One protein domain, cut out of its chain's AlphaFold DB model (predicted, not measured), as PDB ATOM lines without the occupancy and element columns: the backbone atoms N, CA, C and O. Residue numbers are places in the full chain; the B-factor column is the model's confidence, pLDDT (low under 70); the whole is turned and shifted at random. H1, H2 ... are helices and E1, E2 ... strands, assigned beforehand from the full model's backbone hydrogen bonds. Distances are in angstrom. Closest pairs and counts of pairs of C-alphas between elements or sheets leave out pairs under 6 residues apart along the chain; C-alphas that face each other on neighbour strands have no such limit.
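This is residues 6 to 165 of the 292 residues of an uncharacterized protein of Deltaproteobacteria bacterium (UniProt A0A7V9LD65). A long, twisted and curled sheet, E2 E5 E6 E7 E8, makes a wall with H3 packed over one face. The helical hairpin H1 H2 and the small strand hairpin E3 E4 sit on the side away from H3, while the pair E1 E9 lies beside edge strand E8 and H4 packs on H3. The sheet's order is E2, E5, E6, E7, E8, all antiparallel; the 160 printed residues have four named helices and nine named strands, in the order H1 H2 E1 H3 E2 E3 E4 E5 E6 E7 E8 E9 H4. The class is mixed, helices and strands; the whole is compact, with a radius of gyration of the C-alphas of 15.2 A and spans of 45 by 37 by 35 A.

The sheet has E2 (residues 71 to 78) and E8 (140 to 145) as edge strands, with E5 (93 to 104), E6 (107 to 118) and E7 (126 to 135) as inner strands. E5 E6 E7 E8 form a meander, each strand the antiparallel neighbour of the one before. Across the sheet, N 74 and O 97, N 98 and O 113, N 112 and O 130, and N 133 and O 142 are within hydrogen-bond range, at 2.9, 2.9, 2.8 and 3.0 A. H3 (43 to 54) and the sheet make two layers, a helix on one face; H3 is over E7 at a height over the sheet of 8.9 A and runs along the strands, at 0 degrees to E7 on the local plane. H4 (160 to 164) touches H3, closest at the C-alphas of Pro 161 and Leu 49, 5.6 A. E9 (150 to 154) comes within 4.8 A of E8, between the C-alphas of Thr 153 and Val 142, and is the antiparallel neighbour of E1 (29 to 33), with N 30 and O 153 2.9 A apart. H1 (6 to 13) and H2 (17 to 25) form a helical hairpin and touch, the C-alphas of Trp 11 and Ala 23 closest at 4.8 A, at a shallow tilt of 28 degrees, opposite ways; each only grazes the sheet. E3 (81 to 83) and E4 (87 to 89) form a hairpin, with N 83 and O 87 2.9 A apart; the closest C-alphas of H2 and E3 are those of His 17 and Phe 82, 5.2 A. Every O i to N i+4 pair is within hydrogen-bond range in H1, H2 and H3; H4 has 0 of 1, but 2 of 2 O i to N i+3 pairs.

E6 is 35.6 A long, E5 34.2 A, E7 29.8 A, E2 20.3 A and H3 16.0 A. H1 begins at C-alpha 6 (6.826, 25.289, -58.606), E6 ends at C-alpha 118 (32.912, 39.451, -42.205), and H4 ends at C-alpha 164 (-1.536, 49.416, -39.806).

The C-alphas farthest apart, Gly 55 and Gly 121, are 46.2 A apart. The printed part has no cut; the link H3 to E2, residues 55 to 70, is long. The mean pLDDT of the printed part is 82.7, and residues 35 to 41, 64 to 68, 121 to 125, 146 to 149 and 161 to 165 are under 70.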
ATOM      1  N   ILE A   6       5.547  25.999 -58.757       91.38
ATOM      2  CA  ILE A   6       6.826  25.289 -58.606       91.38
ATOM      3  C   ILE A   6       7.949  26.261 -58.234       91.38
ATOM      4  O   ILE A   6       8.798  25.933 -57.404       91.38
ATOM      5  N   LEU A   7       7.956  27.465 -58.813       92.56
ATOM      6  CA  LEU A   7       8.960  28.482 -58.492       92.56
ATOM      7  C   LEU A   7       8.795  28.975 -57.052       92.56
ATOM      8  O   LEU A   7       9.787  29.126 -56.338       92.56
ATOM      9  N   ILE A   8       7.546  29.151 -56.613       90.62
ATOM     10  CA  ILE A   8       7.218  29.498 -55.226       90.62
ATOM     11  C   ILE A   8       7.701  28.403 -54.271       90.62
ATOM     12  O   ILE A   8       8.364  28.713 -53.281       90.62
ATOM     13  N   GLU A   9       7.419  27.130 -54.568       91.31
ATOM     14  CA  GLU A   9       7.848  26.023 -53.707       91.31
ATOM     15  C   GLU A   9       9.368  25.931 -53.628       91.31
ATOM     16  O   GLU A   9       9.913  25.787 -52.537       91.31
ATOM     17  N   ARG A  10      10.065  26.074 -54.759       94.00
ATOM     18  CA  ARG A  10      11.529  26.050 -54.788       94.00
ATOM     19  C   ARG A  10      12.125  27.140 -53.898       94.00
ATOM     20  O   ARG A  10      13.084  26.879 -53.181       94.00
ATOM     21  N   TRP A  11      11.553  28.341 -53.915       93.50
ATOM     22  CA  TRP A  11      12.004  29.431 -53.055       93.50
ATOM     23  C   TRP A  11      11.667  29.210 -51.573       93.50
ATOM     24  O   TRP A  11      12.533  29.402 -50.719       93.50
ATOM     25  N   LEU A  12      10.459  28.733 -51.250       91.75
ATOM     26  CA  LEU A  12      10.075  28.393 -49.872       91.75
ATOM     27  C   LEU A  12      10.884  27.221 -49.301       91.75
ATOM     28  O   LEU A  12      11.063  27.142 -48.083       91.75
ATOM     29  N   ALA A  13      11.340  26.301 -50.152       93.25
ATOM     30  CA  ALA A  13      12.118  25.124 -49.781       93.25
ATOM     31  C   ALA A  13      13.629  25.383 -49.698       93.25
ATOM     32  O   ALA A  13      14.317  24.602 -49.049       93.25
ATOM     33  N   ALA A  14      14.138  26.467 -50.291       93.56
ATOM     34  CA  ALA A  14      15.556  26.813 -50.242       93.56
ATOM     35  C   ALA A  14      16.043  26.983 -48.790       93.56
ATOM     36  O   ALA A  14      15.338  27.557 -47.948       93.56
ATOM     37  N   ARG A  15      17.229  26.449 -48.479       92.62
ATOM     38  CA  ARG A  15      17.813  26.474 -47.118       92.62
ATOM     39  C   ARG A  15      19.217  27.072 -47.050       92.62
ATOM     40  O   ARG A  15      19.741  27.217 -45.954       92.62
ATOM     41  N   ASP A  16      19.793  27.474 -48.177       92.12
ATOM     42  CA  ASP A  16      21.043  28.230 -48.222       92.12
ATOM     43  C   ASP A  16      20.912  29.502 -49.069       92.12
ATOM     44  O   ASP A  16      19.980  29.681 -49.857       92.12
ATOM     45  N   HIS A  17      21.869  30.410 -48.898       88.88
ATOM     46  CA  HIS A  17      21.846  31.734 -49.517       88.88
ATOM     47  C   HIS A  17      21.894  31.698 -51.051       88.88
ATOM     48  O   HIS A  17      21.289  32.554 -51.699       88.88
ATOM     49  N   THR A  18      22.587  30.719 -51.639       89.88
ATOM     50  CA  THR A  18      22.722  30.581 -53.095       89.88
ATOM     51  C   THR A  18      21.407  30.113 -53.701       89.88
ATOM     52  O   THR A  18      20.922  30.701 -54.673       89.88
ATOM     53  N   GLU A  19      20.791  29.096 -53.097       93.62
ATOM     54  CA  GLU A  19      19.478  28.605 -53.507       93.62
ATOM     55  C   GLU A  19      18.396  29.674 -53.353       93.62
ATOM     56  O   GLU A  19      17.625  29.884 -54.292       93.62
ATOM     57  N   ILE A  20      18.366  30.397 -52.223       92.88
ATOM     58  CA  ILE A  20      17.398  31.481 -51.995       92.88
ATOM     59  C   ILE A  20      17.564  32.562 -53.063       92.88
ATOM     60  O   ILE A  20      16.572  32.964 -53.667       92.88
ATOM     61  N   ARG A  21      18.800  33.000 -53.347       93.88
ATOM     62  CA  ARG A  21      19.081  34.014 -54.378       93.88
ATOM     63  C   ARG A  21      18.618  33.560 -55.758       93.88
ATOM     64  O   ARG A  21      17.929  34.306 -56.452       93.88
ATOM     65  N   SER A  22      18.968  32.334 -56.152       94.44
ATOM     66  CA  SER A  22      18.582  31.774 -57.451       94.44
ATOM     67  C   SER A  22      17.066  31.623 -57.587       94.44
ATOM     68  O   SER A  22      16.511  31.971 -58.628       94.44
ATOM     69  N   ALA A  23      16.394  31.119 -56.550       94.44
ATOM     70  CA  ALA A  23      14.952  30.913 -56.568       94.44
ATOM     71  C   ALA A  23      14.187  32.244 -56.537       94.44
ATOM     72  O   ALA A  23      13.226  32.407 -57.284       94.44
ATOM     73  N   TRP A  24      14.652  33.217 -55.747       93.25
ATOM     74  CA  TRP A  24      14.079  34.561 -55.700       93.25
ATOM     75  C   TRP A  24      14.168  35.278 -57.050       93.25
ATOM     76  O   TRP A  24      13.179  35.834 -57.516       93.25
ATOM     77  N   ALA A  25      15.322  35.213 -57.721       94.19
ATOM     78  CA  ALA A  25      15.525  35.843 -59.027       94.19
ATOM     79  C   ALA A  25      14.597  35.295 -60.132       94.19
ATOM     80  O   ALA A  25      14.414  35.947 -61.158       94.19
ATOM     81  N   ALA A  26      14.019  34.105 -59.939       94.88
ATOM     82  CA  ALA A  26      13.054  33.513 -60.862       94.88
ATOM     83  C   ALA A  26      11.605  33.975 -60.614       94.88
ATOM     84  O   ALA A  26      10.729  33.692 -61.433       94.88
ATOM     85  N   LEU A  27      11.331  34.655 -59.496       93.62
ATOM     86  CA  LEU A  27       9.990  35.094 -59.120       93.62
ATOM     87  C   LEU A  27       9.724  36.519 -59.626       93.62
ATOM     88  O   LEU A  27      10.606  37.378 -59.551       93.62
ATOM     89  N   PRO A  28       8.501  36.816 -60.100       93.56
ATOM     90  CA  PRO A  28       8.121  38.155 -60.534       93.56
ATOM     91  C   PRO A  28       7.791  39.031 -59.317       93.56
ATOM     92  O   PRO A  28       6.632  39.367 -59.080       93.56
ATOM     93  N   SER A  29       8.804  39.342 -58.507       92.75
ATOM     94  CA  SER A  29       8.618  40.171 -57.317       92.75
ATOM     95  C   SER A  29       8.358  41.636 -57.682       92.75
ATOM     96  O   SER A  29       8.921  42.174 -58.639       92.75
ATOM     97  N   VAL A  30       7.488  42.286 -56.912       92.06
ATOM     98  CA  VAL A  30       7.176  43.714 -57.024       92.06
ATOM     99  C   VAL A  30       7.517  44.378 -55.700       92.06
ATOM    100  O   VAL A  30       7.094  43.904 -54.652       92.06
ATOM    101  N   LEU A  31       8.283  45.468 -55.741       89.69
ATOM    102  CA  LEU A  31       8.576  46.278 -54.560       89.69
ATOM    103  C   LEU A  31       7.519  47.366 -54.401       89.69
ATOM    104  O   LEU A  31       7.307  48.175 -55.305       89.69
ATOM    105  N   HIS A  32       6.905  47.408 -53.227       84.62
ATOM    106  CA  HIS A  32       5.913  48.400 -52.846       84.62
ATOM    107  C   HIS A  32       6.521  49.340 -51.813       84.62
ATOM    108  O   HIS A  32       6.974  48.873 -50.765       84.62
ATOM    109  N   PRO A  33       6.553  50.657 -52.066       77.50
ATOM    110  CA  PRO A  33       6.931  51.610 -51.036       77.50
ATOM    111  C   PRO A  33       5.826  51.663 -49.975       77.50
ATOM    112  O   PRO A  33       4.679  51.973 -50.295       77.50
ATOM    113  N   LEU A  34       6.158  51.404 -48.711       70.31
ATOM    114  CA  LEU A  34       5.249  51.714 -47.610       70.31
ATOM    115  C   LEU A  34       5.361  53.216 -47.294       70.31
ATOM    116  O   LEU A  34       6.459  53.766 -47.235       70.31
ATOM    117  N   GLY A  35       4.223  53.909 -47.173       53.31
ATOM    118  CA  GLY A  35       4.156  55.377 -47.229       53.31
ATOM    119  C   GLY A  35       4.999  56.142 -46.191       53.31
ATOM    120  O   GLY A  35       5.163  55.717 -45.059       53.31
ATOM    121  N   GLY A  36       5.460  57.348 -46.545       55.44
ATOM    122  CA  GLY A  36       6.037  58.339 -45.619       55.44
ATOM    123  C   GLY A  36       7.455  58.051 -45.074       55.44
ATOM    124  O   GLY A  36       7.961  56.935 -45.157       55.44
ATOM    125  N   PRO A  37       8.149  59.069 -44.521       52.25
ATOM    126  CA  PRO A  37       9.526  58.918 -44.053       52.25
ATOM    127  C   PRO A  37       9.583  58.032 -42.797       52.25
ATOM    128  O   PRO A  37       9.086  58.432 -41.741       52.25
ATOM    129  N   ARG A  38      10.215  56.854 -42.950       52.97
ATOM    130  CA  ARG A  38      10.485  55.806 -41.940       52.97
ATOM    131  C   ARG A  38       9.242  55.232 -41.249       52.97
ATOM    132  O   ARG A  38       8.935  55.552 -40.102       52.97
ATOM    133  N   ARG A  39       8.555  54.332 -41.949       59.41
ATOM    134  CA  ARG A  39       7.654  53.351 -41.335       59.41
ATOM    135  C   ARG A  39       8.455  52.080 -41.054       59.41
ATOM    136  O   ARG A  39       8.909  51.435 -41.991       59.41
ATOM    137  N   ASP A  40       8.636  51.753 -39.779       60.72
ATOM    138  CA  ASP A  40       9.323  50.530 -39.375       60.72
ATOM    139  C   ASP A  40       8.286  49.411 -39.261       60.72
ATOM    140  O   ASP A  40       7.440  49.411 -38.363       60.72
ATOM    141  N   LEU A  41       8.336  48.444 -40.173       66.00
ATOM    142  CA  LEU A  41       7.499  47.257 -40.068       66.00
ATOM    143  C   LEU A  41       8.013  46.392 -38.907       66.00
ATOM    144  O   LEU A  41       9.174  45.991 -38.874       66.00
ATOM    145  N   THR A  42       7.164  46.165 -37.903       72.94
ATOM    146  CA  THR A  42       7.500  45.368 -36.714       72.94
ATOM    147  C   THR A  42       7.040  43.920 -36.879       72.94
ATOM    148  O   THR A  42       6.152  43.625 -37.680       72.94
ATOM    149  N   LEU A  43       7.577  43.008 -36.059       76.50
ATOM    150  CA  LEU A  43       7.096  41.617 -35.998       76.50
ATOM    151  C   LEU A  43       5.600  41.517 -35.655       76.50
ATOM    152  O   LEU A  43       4.929  40.598 -36.112       76.50
ATOM    153  N   HIS A  44       5.060  42.488 -34.914       72.38
ATOM    154  CA  HIS A  44       3.628  42.573 -34.627       72.38
ATOM    155  C   HIS A  44       2.816  42.915 -35.880       72.38
ATOM    156  O   HIS A  44       1.815  42.260 -36.158       72.38
ATOM    157  N   GLY A  45       3.269  43.897 -36.670       73.00
ATOM    158  CA  GLY A  45       2.647  44.220 -37.958       73.00
ATOM    159  C   GLY A  45       2.684  43.029 -38.918       73.00
ATOM    160  O   GLY A  45       1.681  42.707 -39.551       73.00
ATOM    161  N   ALA A  46       3.807  42.308 -38.947       78.75
ATOM    162  CA  ALA A  46       3.945  41.078 -39.718       78.75
ATOM    163  C   ALA A  46       2.972  39.977 -39.261       78.75
ATOM    164  O   ALA A  46       2.333  39.338 -40.097       78.75
ATOM    165  N   ALA A  47       2.809  39.787 -37.949       79.50
ATOM    166  CA  ALA A  47       1.848  38.837 -37.395       79.50
ATOM    167  C   ALA A  47       0.397  39.201 -37.736       79.50
ATOM    168  O   ALA A  47      -0.403  38.321 -38.038       79.50
ATOM    169  N   LYS A  48       0.053  40.492 -37.764       74.44
ATOM    170  CA  LYS A  48      -1.283  40.938 -38.175       74.44
ATOM    171  C   LYS A  48      -1.551  40.750 -39.660       74.44
ATOM    172  O   LYS A  48      -2.649  40.330 -40.016       74.44
ATOM    173  N   LEU A  49      -0.564  40.991 -40.522       78.38
ATOM    174  CA  LEU A  49      -0.705  40.649 -41.937       78.38
ATOM    175  C   LEU A  49      -0.895  39.136 -42.116       78.38
ATOM    176  O   LEU A  49      -1.766  38.718 -42.873       78.38
ATOM    177  N   ALA A  50      -0.121  38.322 -41.394       83.88
ATOM    178  CA  ALA A  50      -0.290  36.875 -41.415       83.88
ATOM    179  C   ALA A  50      -1.698  36.460 -40.964       83.88
ATOM    180  O   ALA A  50      -2.346  35.678 -41.652       83.88
ATOM    181  N   GLU A  51      -2.214  37.040 -39.881       82.94
ATOM    182  CA  GLU A  51      -3.581  36.803 -39.414       82.94
ATOM    183  C   GLU A  51      -4.630  37.212 -40.458       82.94
ATOM    184  O   GLU A  51      -5.543  36.441 -40.741       82.94
ATOM    185  N   ALA A  52      -4.475  38.372 -41.100       80.25
ATOM    186  CA  ALA A  52      -5.393  38.831 -42.142       80.25
ATOM    187  C   ALA A  52      -5.371  37.934 -43.394       80.25
ATOM    188  O   ALA A  52      -6.415  37.672 -43.994       80.25
ATOM    189  N   MET A  53      -4.193  37.448 -43.795       82.12
ATOM    190  CA  MET A  53      -4.038  36.584 -44.969       82.12
ATOM    191  C   MET A  53      -4.503  35.148 -44.707       82.12
ATOM    192  O   MET A  53      -5.075  34.515 -45.600       82.12
ATOM    193  N   LEU A  54      -4.243  34.626 -43.506       85.19
ATOM    194  CA  LEU A  54      -4.411  33.209 -43.182       85.19
ATOM    195  C   LEU A  54      -5.676  32.916 -42.368       85.19
ATOM    196  O   LEU A  54      -6.166  31.792 -42.409       85.19
ATOM    197  N   GLY A  55      -6.230  33.913 -41.674       82.19
ATOM    198  CA  GLY A  55      -7.383  33.768 -40.782       82.19
ATOM    199  C   GLY A  55      -7.054  33.155 -39.416       82.19
ATOM    200  O   GLY A  55      -7.972  32.814 -38.676       82.19
ATOM    201  N   GLU A  56      -5.770  33.004 -39.074       78.12
ATOM    202  CA  GLU A  56      -5.313  32.420 -37.809       78.12
ATOM    203  C   GLU A  56      -4.322  33.329 -37.082       78.12
ATOM    204  O   GLU A  56      -3.505  34.009 -37.702       78.12
ATOM    205  N   ARG A  57      -4.331  33.279 -35.746       72.56
ATOM    206  CA  ARG A  57      -3.351  33.995 -34.927       72.56
ATOM    207  C   ARG A  57      -1.947  33.414 -35.091       72.56
ATOM    208  O   ARG A  57      -1.730  32.206 -34.974       72.56
ATOM    209  N   THR A  58      -0.971  34.297 -35.270       76.56
ATOM    210  CA  THR A  58       0.449  33.950 -35.427       76.56
ATOM    211  C   THR A  58       1.319  34.621 -34.366       76.56
ATOM    212  O   THR A  58       2.363  35.196 -34.675       76.56
ATOM    213  N   ASP A  59       0.893  34.558 -33.104       74.25
ATOM    214  CA  ASP A  59       1.574  35.226 -31.982       74.25
ATOM    215  C   ASP A  59       3.017  34.735 -31.774       74.25
ATOM    216  O   ASP A  59       3.870  35.486 -31.310       74.25
ATOM    217  N   TRP A  60       3.321  33.508 -32.210       79.94
ATOM    218  CA  TRP A  60       4.660  32.911 -32.138       79.94
ATOM    219  C   TRP A  60       5.729  33.683 -32.935       79.94
ATOM    220  O   TRP A  60       6.924  33.545 -32.673       79.94
ATOM    221  N   ILE A  61       5.319  34.500 -33.915       81.38
ATOM    222  CA  ILE A  61       6.220  35.398 -34.660       81.38
ATOM    223  C   ILE A  61       6.828  36.442 -33.712       81.38
ATOM    224  O   ILE A  61       7.974  36.855 -33.895       81.38
ATOM    225  N   VAL A  62       6.052  36.859 -32.710       74.69
ATOM    226  CA  VAL A  62       6.421  37.861 -31.710       74.69
ATOM    227  C   VAL A  62       7.052  37.200 -30.487       74.69
ATOM    228  O   VAL A  62       8.117  37.633 -30.056       74.69
ATOM    229  N   ASP A  63       6.430  36.147 -29.952       73.00
ATOM    230  CA  ASP A  63       6.924  35.410 -28.787       73.00
ATOM    231  C   ASP A  63       7.369  33.997 -29.177       73.00
ATOM    232  O   ASP A  63       6.572  33.075 -29.348       73.00
ATOM    233  N   ARG A  64       8.686  33.815 -29.276       66.75
ATOM    234  CA  ARG A  64       9.295  32.534 -29.657       66.75
ATOM    235  C   ARG A  64       9.428  31.562 -28.486       66.75
ATOM    236  O   ARG A  64       9.804  30.412 -28.698       66.75
ATOM    237  N   THR A  65       9.158  32.006 -27.258       64.19
ATOM    238  CA  THR A  65       9.240  31.149 -26.068       64.19
ATOM    239  C   THR A  65       8.042  30.205 -25.971       64.19
ATOM    240  O   THR A  65       8.148  29.123 -25.390       64.19
ATOM    241  N   GLN A  66       6.929  30.559 -26.620       56.00
ATOM    242  CA  GLN A  66       5.722  29.749 -26.693       56.00
ATOM    243  C   GLN A  66       5.610  29.064 -28.056       56.00
ATOM    244  O   GLN A  66       5.206  29.658 -29.051       56.00
ATOM    245  N   SER A  67       5.939  27.770 -28.098       61.56
ATOM    246  CA  SER A  67       5.578  26.899 -29.227       61.56
ATOM    247  C   SER A  67       6.151  27.332 -30.585       61.56
ATOM    248  O   SER A  67       5.479  27.192 -31.612       61.56
ATOM    249  N   ALA A  68       7.392  27.831 -30.608       66.81
ATOM    250  CA  ALA A  68       8.076  28.127 -31.860       66.81
ATOM    251  C   ALA A  68       8.073  26.886 -32.784       66.81
ATOM    252  O   ALA A  68       8.341  25.770 -32.320       66.81
ATOM    253  N   PRO A  69       7.759  27.056 -34.079       77.69
ATOM    254  CA  PRO A  69       7.740  25.957 -35.031       77.69
ATOM    255  C   PRO A  69       9.121  25.300 -35.204       77.69
ATOM    256  O   PRO A  69      10.128  25.867 -34.762       77.69
ATOM    257  N   PRO A  70       9.192  24.138 -35.892       74.81
ATOM    258  CA  PRO A  70      10.452  23.494 -36.239       74.81
ATOM    259  C   PRO A  70      11.457  24.482 -36.828       74.81
ATOM    260  O   PRO A  70      11.110  25.326 -37.658       74.81
ATOM    261  N   VAL A  71      12.699  24.351 -36.370       85.31
ATOM    262  CA  VAL A  71      13.802  25.230 -36.744       85.31
ATOM    263  C   VAL A  71      14.684  24.531 -37.762       85.31
ATOM    264  O   VAL A  71      15.150  23.416 -37.530       85.31
ATOM    265  N   HIS A  72      14.955  25.214 -38.866       87.12
ATOM    266  CA  HIS A  72      16.091  24.906 -39.723       87.12
ATOM    267  C   HIS A  72      17.189  25.920 -39.435       87.12
ATOM    268  O   HIS A  72      16.951  27.116 -39.568       87.12
ATOM    269  N   ASP A  73      18.368  25.447 -39.041       90.75
ATOM    270  CA  ASP A  73      19.521  26.300 -38.761       90.75
ATOM    271  C   ASP A  73      20.674  25.886 -39.672       90.75
ATOM    272  O   ASP A  73      21.113  24.732 -39.662       90.75
ATOM    273  N   VAL A  74      21.115  26.818 -40.506       89.62
ATOM    274  CA  VAL A  74      22.199  26.626 -41.466       89.62
ATOM    275  C   VAL A  74      23.245  27.682 -41.182       89.62
ATOM    276  O   VAL A  74      22.958  28.873 -41.228       89.62
ATOM    277  N   ARG A  75      24.472  27.249 -40.899       91.50
ATOM    278  CA  ARG A  75      25.607  28.143 -40.678       91.50
ATOM    279  C   ARG A  75      26.802  27.693 -41.495       91.50
ATOM    280  O   ARG A  75      27.119  26.503 -41.522       91.50
ATOM    281  N   GLY A  76      27.489  28.641 -42.116       90.19
ATOM    282  CA  GLY A  76      28.719  28.357 -42.832       90.19
ATOM    283  C   GLY A  76      29.314  29.572 -43.524       90.19
ATOM    284  O   GLY A  76      28.712  30.639 -43.612       90.19
ATOM    285  N   ILE A  77      30.519  29.370 -44.053       91.25
ATOM    286  CA  ILE A  77      31.168  30.342 -44.926       91.25
ATOM    287  C   ILE A  77      30.482  30.294 -46.291       91.25
ATOM    288  O   ILE A  77      30.389  29.230 -46.903       91.25
ATOM    289  N   SER A  78      30.037  31.451 -46.767       88.88
ATOM    290  CA  SER A  78      29.428  31.633 -48.083       88.88
ATOM    291  C   SER A  78      30.178  32.713 -48.859       88.88
ATOM    292  O   SER A  78      30.788  33.590 -48.252       88.88
ATOM    293  N   GLU A  79      30.120  32.682 -50.194       91.75
ATOM    294  CA  GLU A  79      30.654  33.753 -51.059       91.75
ATOM    295  C   GLU A  79      29.851  35.061 -50.944       91.75
ATOM    296  O   GLU A  79      30.313  36.114 -51.369       91.75
ATOM    297  N   GLY A  80      28.660  34.987 -50.347       90.81
ATOM    298  CA  GLY A  80      27.763  36.101 -50.072       90.81
ATOM    299  C   GLY A  80      26.560  35.652 -49.245       90.81
ATOM    300  O   GLY A  80      26.295  34.457 -49.103       90.81
ATOM    301  N   ALA A  81      25.789  36.597 -48.722       91.75
ATOM    302  CA  ALA A  81      24.559  36.321 -47.981       91.75
ATOM    303  C   ALA A  81      23.381  37.002 -48.679       91.75
ATOM    304  O   ALA A  81      23.486  38.148 -49.107       91.75
ATOM    305  N   PHE A  82      22.255  36.305 -48.821       93.31
ATOM    306  CA  PHE A  82      21.066  36.857 -49.469       93.31
ATOM    307  C   PHE A  82      19.778  36.396 -48.790       93.31
ATOM    308  O   PHE A  82      19.677  35.230 -48.398       93.31
ATOM    309  N   LEU A  83      18.802  37.305 -48.697       92.69
ATOM    310  CA  LEU A  83      17.433  37.026 -48.272       92.69
ATOM    311  C   LEU A  83      16.459  38.044 -48.894       92.69
ATOM    312  O   LEU A  83      16.438  39.193 -48.478       92.69
ATOM    313  N   ASP A  84      15.668  37.621 -49.885       88.44
ATOM    314  CA  ASP A  84      14.453  38.281 -50.416       88.44
ATOM    315  C   ASP A  84      14.519  39.801 -50.660       88.44
ATOM    316  O   ASP A  84      13.574  40.521 -50.354       88.44
ATOM    317  N   HIS A  85      15.646  40.300 -51.178       85.88
ATOM    318  CA  HIS A  85      16.020  41.729 -51.265       85.88
ATOM    319  C   HIS A  85      16.279  42.454 -49.941       85.88
ATOM    320  O   HIS A  85      16.939  43.491 -49.966       85.88
ATOM    321  N   ALA A  86      15.819  41.912 -48.822       85.19
ATOM    322  CA  ALA A  86      16.022  42.460 -47.492       85.19
ATOM    323  C   ALA A  86      17.497  42.423 -47.054       85.19
ATOM    324  O   ALA A  86      18.018  43.342 -46.434       85.19
ATOM    325  N   TRP A  87      18.210  41.362 -47.436       89.62
ATOM    326  CA  TRP A  87      19.641  41.220 -47.183       89.62
ATOM    327  C   TRP A  87      20.361  40.883 -48.479       89.62
ATOM    328  O   TRP A  87      19.982  39.930 -49.163       89.62
ATOM    329  N   ASN A  88      21.408  41.634 -48.812       91.44
ATOM    330  CA  ASN A  88      22.280  41.315 -49.935       91.44
ATOM    331  C   ASN A  88      23.725  41.730 -49.644       91.44
ATOM    332  O   ASN A  88      24.067  42.909 -49.695       91.44
ATOM    333  N   ILE A  89      24.564  40.740 -49.362       89.56
ATOM    334  CA  ILE A  89      26.010  40.876 -49.226       89.56
ATOM    335  C   ILE A  89      26.645  40.084 -50.361       89.56
ATOM    336  O   ILE A  89      26.421  38.878 -50.476       89.56
ATOM    337  N   ASP A  90      27.446  40.767 -51.171       90.00
ATOM    338  CA  ASP A  90      28.161  40.188 -52.315       90.00
ATOM    339  C   ASP A  90      29.629  39.841 -51.973       90.00
ATOM    340  O   ASP A  90      30.456  39.637 -52.858       90.00
ATOM    341  N   GLU A  91      29.956  39.789 -50.678       90.31
ATOM    342  CA  GLU A  91      31.278  39.448 -50.144       90.31
ATOM    343  C   GLU A  91      31.239  38.187 -49.275       90.31
ATOM    344  O   GLU A  91      30.250  37.894 -48.595       90.31
ATOM    345  N   ALA A  92      32.367  37.471 -49.238       91.75
ATOM    346  CA  ALA A  92      32.481  36.255 -48.454       91.75
ATOM    347  C   ALA A  92      32.301  36.520 -46.948       91.75
ATOM    348  O   ALA A  92      32.982  37.361 -46.352       91.75
ATOM    349  N   CYS A  93      31.404  35.768 -46.315       92.00
ATOM    350  CA  CYS A  93      31.016  35.964 -44.919       92.00
ATOM    351  C   CYS A  93      30.717  34.634 -44.212       92.00
ATOM    352  O   CYS A  93      30.389  33.637 -44.853       92.00
ATOM    353  N   ASP A  94      30.854  34.617 -42.881       92.06
ATOM    354  CA  ASP A  94      30.271  33.572 -42.030       92.06
ATOM    355  C   ASP A  94      28.805  33.941 -41.834       92.06
ATOM    356  O   ASP A  94      28.502  34.891 -41.110       92.06
ATOM    357  N   ALA A  95      27.919  33.254 -42.548       91.94
ATOM    358  CA  ALA A  95      26.495  33.528 -42.541       91.94
ATOM    359  C   ALA A  95      25.746  32.440 -41.767       91.94
ATOM    360  O   ALA A  95      26.068  31.251 -41.837       91.94
ATOM    361  N   GLN A  96      24.732  32.866 -41.025       93.06
ATOM    362  CA  GLN A  96      23.790  32.009 -40.331       93.06
ATOM    363  C   GLN A  96      22.379  32.344 -40.800       93.06
ATOM    364  O   GLN A  96      21.989  33.510 -40.847       93.06
ATOM    365  N   LEU A  97      21.614  31.310 -41.118       93.62
ATOM    366  CA  LEU A  97      20.218  31.375 -41.500       93.62
ATOM    367  C   LEU A  97      19.416  30.465 -40.575       93.62
ATOM    368  O   LEU A  97      19.582  29.247 -40.592       93.62
ATOM    369  N   THR A  98      18.509  31.053 -39.806       92.75
ATOM    370  CA  THR A  98      17.589  30.323 -38.939       92.75
ATOM    371  C   THR A  98      16.161  30.546 -39.422       92.75
ATOM    372  O   THR A  98      15.707  31.683 -39.513       92.75
ATOM    373  N   ILE A  99      15.441  29.472 -39.735       93.06
ATOM    374  CA  ILE A  99      14.071  29.511 -40.261       93.06
ATOM    375  C   ILE A  99      13.150  28.790 -39.286       93.06
ATOM    376  O   ILE A  99      13.279  27.582 -39.093       93.06
ATOM    377  N   HIS A 100      12.186  29.516 -38.734       91.88
ATOM    378  CA  HIS A 100      11.033  28.954 -38.041       91.88
ATOM    379  C   HIS A 100       9.860  28.897 -39.016       91.88
ATOM    380  O   HIS A 100       9.512  29.916 -39.612       91.88
ATOM    381  N   GLU A 101       9.233  27.736 -39.183       92.25
ATOM    382  CA  GLU A 101       8.179  27.561 -40.186       92.25
ATOM    383  C   GLU A 101       6.928  26.875 -39.637       92.25
ATOM    384  O   GLU A 101       6.980  25.736 -39.172       92.25
ATOM    385  N   ARG A 102       5.772  27.530 -39.789       91.06
ATOM    386  CA  ARG A 102       4.460  26.911 -39.576       91.06
ATOM    387  C   ARG A 102       3.706  26.839 -40.898       91.06
ATOM    388  O   ARG A 102       3.473  27.866 -41.533       91.06
ATOM    389  N   ARG A 103       3.310  25.626 -41.288       89.88
ATOM    390  CA  ARG A 103       2.484  25.357 -42.473       89.88
ATOM    391  C   ARG A 103       1.127  24.804 -42.057       89.88
ATOM    392  O   ARG A 103       1.067  23.943 -41.183       89.88
ATOM    393  N   ASP A 104       0.084  25.247 -42.743       88.00
ATOM    394  CA  ASP A 104      -1.214  24.585 -42.804       88.00
ATOM    395  C   ASP A 104      -1.563  24.345 -44.281       88.00
ATOM    396  O   ASP A 104      -1.966  25.247 -45.020       88.00
ATOM    397  N   GLY A 105      -1.275  23.130 -44.752       88.81
ATOM    398  CA  GLY A 105      -1.421  22.758 -46.158       88.81
ATOM    399  C   GLY A 105      -0.636  23.672 -47.107       88.81
ATOM    400  O   GLY A 105       0.595  23.632 -47.168       88.81
ATOM    401  N   LEU A 106      -1.367  24.465 -47.893       90.00
ATOM    402  CA  LEU A 106      -0.839  25.360 -48.927       90.00
ATOM    403  C   LEU A 106      -0.549  26.782 -48.426       90.00
ATOM    404  O   LEU A 106      -0.119  27.646 -49.190       90.00
ATOM    405  N   ARG A 107      -0.756  27.015 -47.135       92.56
ATOM    406  CA  ARG A 107      -0.641  28.308 -46.476       92.56
ATOM    407  C   ARG A 107       0.353  28.230 -45.331       92.56
ATOM    408  O   ARG A 107       0.590  27.157 -44.774       92.56
ATOM    409  N   GLY A 108       0.951  29.354 -44.966       92.12
ATOM    410  CA  GLY A 108       1.834  29.371 -43.810       92.12
ATOM    411  C   GLY A 108       2.654  30.634 -43.651       92.12
ATOM    412  O   GLY A 108       2.514  31.611 -44.391       92.12
ATOM    413  N   VAL A 109       3.528  30.579 -42.648       93.00
ATOM    414  CA  VAL A 109       4.459  31.651 -42.312       93.00
ATOM    415  C   VAL A 109       5.847  31.080 -42.044       93.00
ATOM    416  O   VAL A 109       5.988  30.081 -41.333       93.00
ATOM    417  N   GLN A 110       6.872  31.743 -42.581       94.00
ATOM    418  CA  GLN A 110       8.267  31.561 -42.180       94.00
ATOM    419  C   GLN A 110       8.756  32.817 -41.450       94.00
ATOM    420  O   GLN A 110       8.646  33.916 -41.981       94.00
ATOM    421  N   LEU A 111       9.326  32.660 -40.260       92.06
ATOM    422  CA  LEU A 111      10.126  33.686 -39.595       92.06
ATOM    423  C   LEU A 111      11.592  33.322 -39.805       92.06
ATOM    424  O   LEU A 111      12.059  32.293 -39.318       92.06
ATOM    425  N   ILE A 112      12.302  34.159 -40.545       92.56
ATOM    426  CA  ILE A 112      13.675  33.928 -40.966       92.56
ATOM    427  C   ILE A 112      14.567  34.956 -40.300       92.56
ATOM    428  O   ILE A 112      14.347  36.155 -40.426       92.56
ATOM    429  N   MET A 113      15.600  34.489 -39.621       91.38
ATOM    430  CA  MET A 113      16.690  35.322 -39.147       91.38
ATOM    431  C   MET A 113      17.906  35.030 -39.997       91.38
ATOM    432  O   MET A 113      18.282  33.871 -40.168       91.38
ATOM    433  N   ILE A 114      18.516  36.083 -40.517       91.06
ATOM    434  CA  ILE A 114      19.805  35.994 -41.184       91.06
ATOM    435  C   ILE A 114      20.787  36.864 -40.421       91.06
ATOM    436  O   ILE A 114      20.484  38.007 -40.089       91.06
ATOM    437  N   GLY A 115      21.945  36.300 -40.116       90.56
ATOM    438  CA  GLY A 115      23.085  37.014 -39.569       90.56
ATOM    439  C   GLY A 115      24.311  36.730 -40.417       90.56
ATOM    440  O   GLY A 115      24.433  35.649 -40.989       90.56
ATOM    441  N   SER A 116      25.231  37.679 -40.509       88.94
ATOM    442  CA  SER A 116      26.517  37.451 -41.163       88.94
ATOM    443  C   SER A 116      27.625  38.255 -40.507       88.94
ATOM    444  O   SER A 116      27.417  39.425 -40.189       88.94
ATOM    445  N   GLY A 117      28.802  37.651 -40.354       87.00
ATOM    446  CA  GLY A 117      30.035  38.320 -39.943       87.00
ATOM    447  C   GLY A 117      31.081  38.306 -41.055       87.00
ATOM    448  O   GLY A 117      31.230  37.309 -41.767       87.00
ATOM    449  N   THR A 118      31.824  39.405 -41.215       80.56
ATOM    450  CA  THR A 118      32.912  39.451 -42.205       80.56
ATOM    451  C   THR A 118      34.051  38.513 -41.800       80.56
ATOM    452  O   THR A 118      34.485  38.493 -40.648       80.56
ATOM    453  N   ILE A 119      34.578  37.750 -42.760       83.38
ATOM    454  CA  ILE A 119      35.738  36.867 -42.528       83.38
ATOM    455  C   ILE A 119      37.050  37.672 -42.580       83.38
ATOM    456  O   ILE A 119      38.076  37.256 -42.046       83.38
ATOM    457  N   THR A 120      37.021  38.872 -43.164       77.75
ATOM    458  CA  THR A 120      38.179  39.764 -43.333       77.75
ATOM    459  C   THR A 120      38.531  40.577 -42.081       77.75
ATOM    460  O   THR A 120      39.387  41.459 -42.148       77.75
ATOM    461  N   GLY A 121      37.896  40.308 -40.934       61.12
ATOM    462  CA  GLY A 121      38.265  40.900 -39.646       61.12
ATOM    463  C   GLY A 121      37.703  42.298 -39.371       61.12
ATOM    464  O   GLY A 121      38.199  42.972 -38.468       61.12
ATOM    465  N   ARG A 122      36.672  42.752 -40.102       56.09
ATOM    466  CA  ARG A 122      35.881  43.916 -39.668       56.09
ATOM    467  C   ARG A 122      34.798  43.459 -38.682       56.09
ATOM    468  O   ARG A 122      34.124  42.467 -38.953       56.09
ATOM    469  N   PRO A 123      34.582  44.176 -37.567       50.09
ATOM    470  CA  PRO A 123      33.612  43.794 -36.536       50.09
ATOM    471  C   PRO A 123      32.143  43.995 -36.948       50.09
ATOM    472  O   PRO A 123      31.258  43.875 -36.107       50.09
ATOM    473  N   GLU A 124      31.856  44.296 -38.215       59.28
ATOM    474  CA  GLU A 124      30.500  44.535 -38.712       59.28
ATOM    475  C   GLU A 124      29.801  43.196 -38.971       59.28
ATOM    476  O   GLU A 124      29.628  42.744 -40.099       59.28
ATOM    477  N   GLY A 125      29.465  42.518 -37.875       67.38
ATOM    478  CA  GLY A 125      28.394  41.539 -37.874       67.38
ATOM    479  C   GLY A 125      27.060  42.274 -37.955       67.38
ATOM    480  O   GLY A 125      26.842  43.245 -37.232       67.38
ATOM    481  N   GLY A 126      26.176  41.827 -38.834       83.50
ATOM    482  CA  GLY A 126      24.830  42.369 -38.961       83.50
ATOM    483  C   GLY A 126      23.820  41.246 -39.110       83.50
ATOM    484  O   GLY A 126      24.184  40.113 -39.427       83.50
ATOM    485  N   GLY A 127      22.555  41.550 -38.863       87.50
ATOM    486  CA  GLY A 127      21.488  40.601 -39.104       87.50
ATOM    487  C   GLY A 127      20.140  41.279 -39.197       87.50
ATOM    488  O   GLY A 127      19.941  42.373 -38.669       87.50
ATOM    489  N   ILE A 128      19.221  40.611 -39.878       89.06
ATOM    490  CA  ILE A 128      17.838  41.050 -40.021       89.06
ATOM    491  C   ILE A 128      16.894  39.897 -39.727       89.06
ATOM    492  O   ILE A 128      17.263  38.719 -39.728       89.06
ATOM    493  N   THR A 129      15.643  40.260 -39.485       88.69
ATOM    494  CA  THR A 129      14.541  39.315 -39.383       88.69
ATOM    495  C   THR A 129      13.560  39.589 -40.511       88.69
ATOM    496  O   THR A 129      13.138  40.730 -40.696       88.69
ATOM    497  N   VAL A 130      13.198  38.541 -41.246       90.19
ATOM    498  CA  VAL A 130      12.217  38.573 -42.327       90.19
ATOM    499  C   VAL A 130      11.064  37.641 -41.988       90.19
ATOM    500  O   VAL A 130      11.277  36.484 -41.635       90.19
ATOM    501  N   VAL A 131       9.831  38.118 -42.123       90.00
ATOM    502  CA  VAL A 131       8.632  37.278 -42.039       90.00
ATOM    503  C   VAL A 131       8.106  37.052 -43.449       90.00
ATOM    504  O   VAL A 131       7.734  38.005 -44.121       90.00
ATOM    505  N   ARG A 132       8.060  35.806 -43.916       93.00
ATOM    506  CA  ARG A 132       7.384  35.440 -45.165       93.00
ATOM    507  C   ARG A 132       5.996  34.931 -44.837       93.00
ATOM    508  O   ARG A 132       5.869  33.869 -44.232       93.00
ATOM    509  N   VAL A 133       4.968  35.638 -45.280       91.44
ATOM    510  CA  VAL A 133       3.594  35.119 -45.294       91.44
ATOM    511  C   VAL A 133       3.313  34.583 -46.689       91.44
ATOM    512  O   VAL A 133       3.610  35.275 -47.663       91.44
ATOM    513  N   PHE A 134       2.776  33.367 -46.808       92.12
ATOM    514  CA  PHE A 134       2.466  32.777 -48.109       92.12
ATOM    515  C   PHE A 134       1.096  32.092 -48.147       92.12
ATOM    516  O   PHE A 134       0.694  31.388 -47.220       92.12
ATOM    517  N   ASP A 135       0.411  32.264 -49.277       90.75
ATOM    518  CA  ASP A 135      -0.816  31.568 -49.656       90.75
ATOM    519  C   ASP A 135      -0.652  31.035 -51.086       90.75
ATOM    520  O   ASP A 135      -0.751  31.783 -52.064       90.75
ATOM    521  N   ARG A 136      -0.337  29.740 -51.217       86.12
ATOM    522  CA  ARG A 136      -0.019  29.130 -52.520       86.12
ATOM    523  C   ARG A 136      -1.243  29.012 -53.418       86.12
ATOM    524  O   ARG A 136      -1.075  29.077 -54.631       86.12
ATOM    525  N   ASP A 137      -2.445  28.911 -52.852       85.56
ATOM    526  CA  ASP A 137      -3.683  28.896 -53.642       85.56
ATOM    527  C   ASP A 137      -3.880  30.219 -54.382       85.56
ATOM    528  O   ASP A 137      -4.379  30.255 -55.507       85.56
ATOM    529  N   ARG A 138      -3.441  31.317 -53.760       82.94
ATOM    530  CA  ARG A 138      -3.490  32.664 -54.339       82.94
ATOM    531  C   ARG A 138      -2.201  33.063 -55.055       82.94
ATOM    532  O   ARG A 138      -2.156  34.145 -55.634       82.94
ATOM    533  N   ALA A 139      -1.171  32.214 -55.013       82.94
ATOM    534  CA  ALA A 139       0.191  32.536 -55.433       82.94
ATOM    535  C   ALA A 139       0.690  33.872 -54.837       82.94
ATOM    536  O   ALA A 139       1.358  34.653 -55.515       82.94
ATOM    537  N   ALA A 140       0.318  34.127 -53.579       81.38
ATOM    538  CA  ALA A 140       0.502  35.387 -52.875       81.38
ATOM    539  C   ALA A 140       1.572  35.237 -51.793       81.38
ATOM    540  O   ALA A 140       1.481  34.336 -50.953       81.38
ATOM    541  N   ILE A 141       2.583  36.105 -51.806       82.88
ATOM    542  CA  ILE A 141       3.697  36.060 -50.854       82.88
ATOM    543  C   ILE A 141       4.116  37.470 -50.468       82.88
ATOM    544  O   ILE A 141       4.215  38.336 -51.335       82.88
ATOM    545  N   VAL A 142       4.433  37.663 -49.187       83.69
ATOM    546  CA  VAL A 142       4.991  38.911 -48.660       83.69
ATOM    547  C   VAL A 142       6.184  38.610 -47.750       83.69
ATOM    548  O   VAL A 142       5.969  38.181 -46.614       83.69
ATOM    549  N   PRO A 143       7.439  38.780 -48.205       80.56
ATOM    550  CA  PRO A 143       8.580  38.949 -47.314       80.56
ATOM    551  C   PRO A 143       8.562  40.345 -46.686       80.56
ATOM    552  O   PRO A 143       8.527  41.379 -47.351       80.56
ATOM    553  N   ILE A 144       8.597  40.344 -45.367       78.25
ATOM    554  CA  ILE A 144       8.494  41.511 -44.510       78.25
ATOM    555  C   ILE A 144       9.810  41.625 -43.769       78.25
ATOM    556  O   ILE A 144      10.050  40.869 -42.831       78.25
ATOM    557  N   GLU A 145      10.660  42.554 -44.177       79.94
ATOM    558  CA  GLU A 145      11.840  42.887 -43.394       79.94
ATOM    559  C   GLU A 145      11.450  43.774 -42.216       79.94
ATOM    560  O   GLU A 145      10.774  44.794 -42.377       79.94
ATOM    561  N   ALA A 146      11.903  43.402 -41.021       64.31
ATOM    562  CA  ALA A 146      11.816  44.302 -39.887       64.31
ATOM    563  C   ALA A 146      12.685  45.545 -40.152       64.31
ATOM    564  O   ALA A 146      13.864  45.399 -40.460       64.31
ATOM    565  N   TRP A 147      12.130  46.749 -39.971       64.06
ATOM    566  CA  TRP A 147      12.842  48.042 -40.098       64.06
ATOM    567  C   TRP A 147      13.148  48.546 -41.522       64.06
ATOM    568  O   TRP A 147      13.868  49.538 -41.653       64.06
ATOM    569  N   ASN A 148      12.603  47.936 -42.584       66.81
ATOM    570  CA  ASN A 148      12.795  48.442 -43.950       66.81
ATOM    571  C   ASN A 148      11.558  49.160 -44.516       66.81
ATOM    572  O   ASN A 148      10.430  48.974 -44.065       66.81
ATOM    573  N   THR A 149      11.802  50.025 -45.502       66.44
ATOM    574  CA  THR A 149      10.813  50.944 -46.093       66.44
ATOM    575  C   THR A 149      10.017  50.338 -47.264       66.44
ATOM    576  O   THR A 149       8.835  50.659 -47.400       66.44
ATOM    577  N   PRO A 150      10.600  49.483 -48.132       81.06
ATOM    578  CA  PRO A 150       9.841  48.747 -49.130       81.06
ATOM    579  C   PRO A 150       9.468  47.340 -48.644       81.06
ATOM    580  O   PRO A 150      10.234  46.677 -47.949       81.06
ATOM    581  N   VAL A 151       8.309  46.860 -49.088       83.75
ATOM    582  CA  VAL A 151       7.896  45.457 -48.960       83.75
ATOM    583  C   VAL A 151       7.847  44.840 -50.347       83.75
ATOM    584  O   VAL A 151       7.286  45.432 -51.269       83.75
ATOM    585  N   ALA A 152       8.435  43.656 -50.516       89.69
ATOM    586  CA  ALA A 152       8.281  42.909 -51.757       89.69
ATOM    587  C   ALA A 152       7.010  42.055 -51.698       89.69
ATOM    588  O   ALA A 152       6.663  41.521 -50.647       89.69
ATOM    589  N   THR A 153       6.332  41.888 -52.829       91.56
ATOM    590  CA  THR A 153       5.276  40.884 -52.985       91.56
ATOM    591  C   THR A 153       5.528  40.013 -54.197       91.56
ATOM    592  O   THR A 153       6.188  40.419 -55.153       91.56
ATOM    593  N   ILE A 154       4.968  38.809 -54.171       91.25
ATOM    594  CA  ILE A 154       4.809  37.953 -55.344       91.25
ATOM    595  C   ILE A 154       3.316  37.677 -55.474       91.25
ATOM    596  O   ILE A 154       2.682  37.291 -54.494       91.25
ATOM    597  N   GLY A 155       2.769  37.909 -56.667       89.38
ATOM    598  CA  GLY A 155       1.326  37.870 -56.901       89.38
ATOM    599  C   GLY A 155       0.592  39.120 -56.403       89.38
ATOM    600  O   GLY A 155       1.200  40.097 -55.961       89.38
ATOM    601  N   GLU A 156      -0.735  39.079 -56.514       87.62
ATOM    602  CA  GLU A 156      -1.628  40.138 -56.039       87.62
ATOM    603  C   GLU A 156      -1.860  39.962 -54.537       87.62
ATOM    604  O   GLU A 156      -2.409  38.948 -54.098       87.62
ATOM    605  N   VAL A 157      -1.437  40.949 -53.748       85.38
ATOM    606  CA  VAL A 157      -1.611  40.951 -52.296       85.38
ATOM    607  C   VAL A 157      -2.239  42.265 -51.872       85.38
ATOM    608  O   VAL A 157      -1.758  43.333 -52.240       85.38
ATOM    609  N   ASP A 158      -3.297  42.180 -51.069       82.31
ATOM    610  CA  ASP A 158      -3.818  43.346 -50.371       82.31
ATOM    611  C   ASP A 158      -2.865  43.720 -49.231       82.31
ATOM    612  O   ASP A 158      -2.738  42.995 -48.241       82.31
ATOM    613  N   LEU A 159      -2.165  44.840 -49.403       77.94
ATOM    614  CA  LEU A 159      -1.240  45.386 -48.414       77.94
ATOM    615  C   LEU A 159      -1.914  46.396 -47.478       77.94
ATOM    616  O   LEU A 159      -1.236  46.919 -46.601       77.94
ATOM    617  N   ALA A 160      -3.224  46.646 -47.588       72.75
ATOM    618  CA  ALA A 160      -3.934  47.512 -46.645       72.75
ATOM    619  C   ALA A 160      -3.760  47.090 -45.168       72.75
ATOM    620  O   ALA A 160      -3.640  47.970 -44.315       72.75
ATOM    621  N   PRO A 161      -3.640  45.792 -44.807       69.75
ATOM    622  CA  PRO A 161      -3.295  45.408 -43.437       69.75
ATOM    623  C   PRO A 161      -1.899  45.882 -42.991       69.75
ATOM    624  O   PRO A 161      -1.676  46.069 -41.797       69.75
ATOM    625  N   LEU A 162      -0.967  46.123 -43.925       64.00
ATOM    626  CA  LEU A 162       0.320  46.769 -43.642       64.00
ATOM    627  C   LEU A 162       0.201  48.292 -43.499       64.00
ATOM    628  O   LEU A 162       1.101  48.908 -42.948       64.00
ATOM    629  N   ASP A 163      -0.895  48.944 -43.890       55.31
ATOM    630  CA  ASP A 163      -1.105  50.350 -43.508       55.31
ATOM    631  C   ASP A 163      -1.381  50.508 -42.003       55.31
ATOM    632  O   ASP A 163      -1.306  51.608 -41.459       55.31
ATOM    633  N   LEU A 164      -1.577  49.411 -41.269       52.44
ATOM    634  CA  LEU A 164      -1.536  49.416 -39.806       52.44
ATOM    635  C   LEU A 164      -0.104  49.494 -39.249       52.44
ATOM    636  O   LEU A 164       0.071  49.500 -38.029       52.44
ATOM    637  N   VAL A 165       0.920  49.574 -40.114       52.06
ATOM    638  CA  VAL A 165       2.325  49.704 -39.710       52.06
ATOM    639  C   VAL A 165       2.502  50.848 -38.724       52.06
ATOM    640  O   VAL A 165       1.987  51.958 -38.878       52.06
TER     641      VAL A 165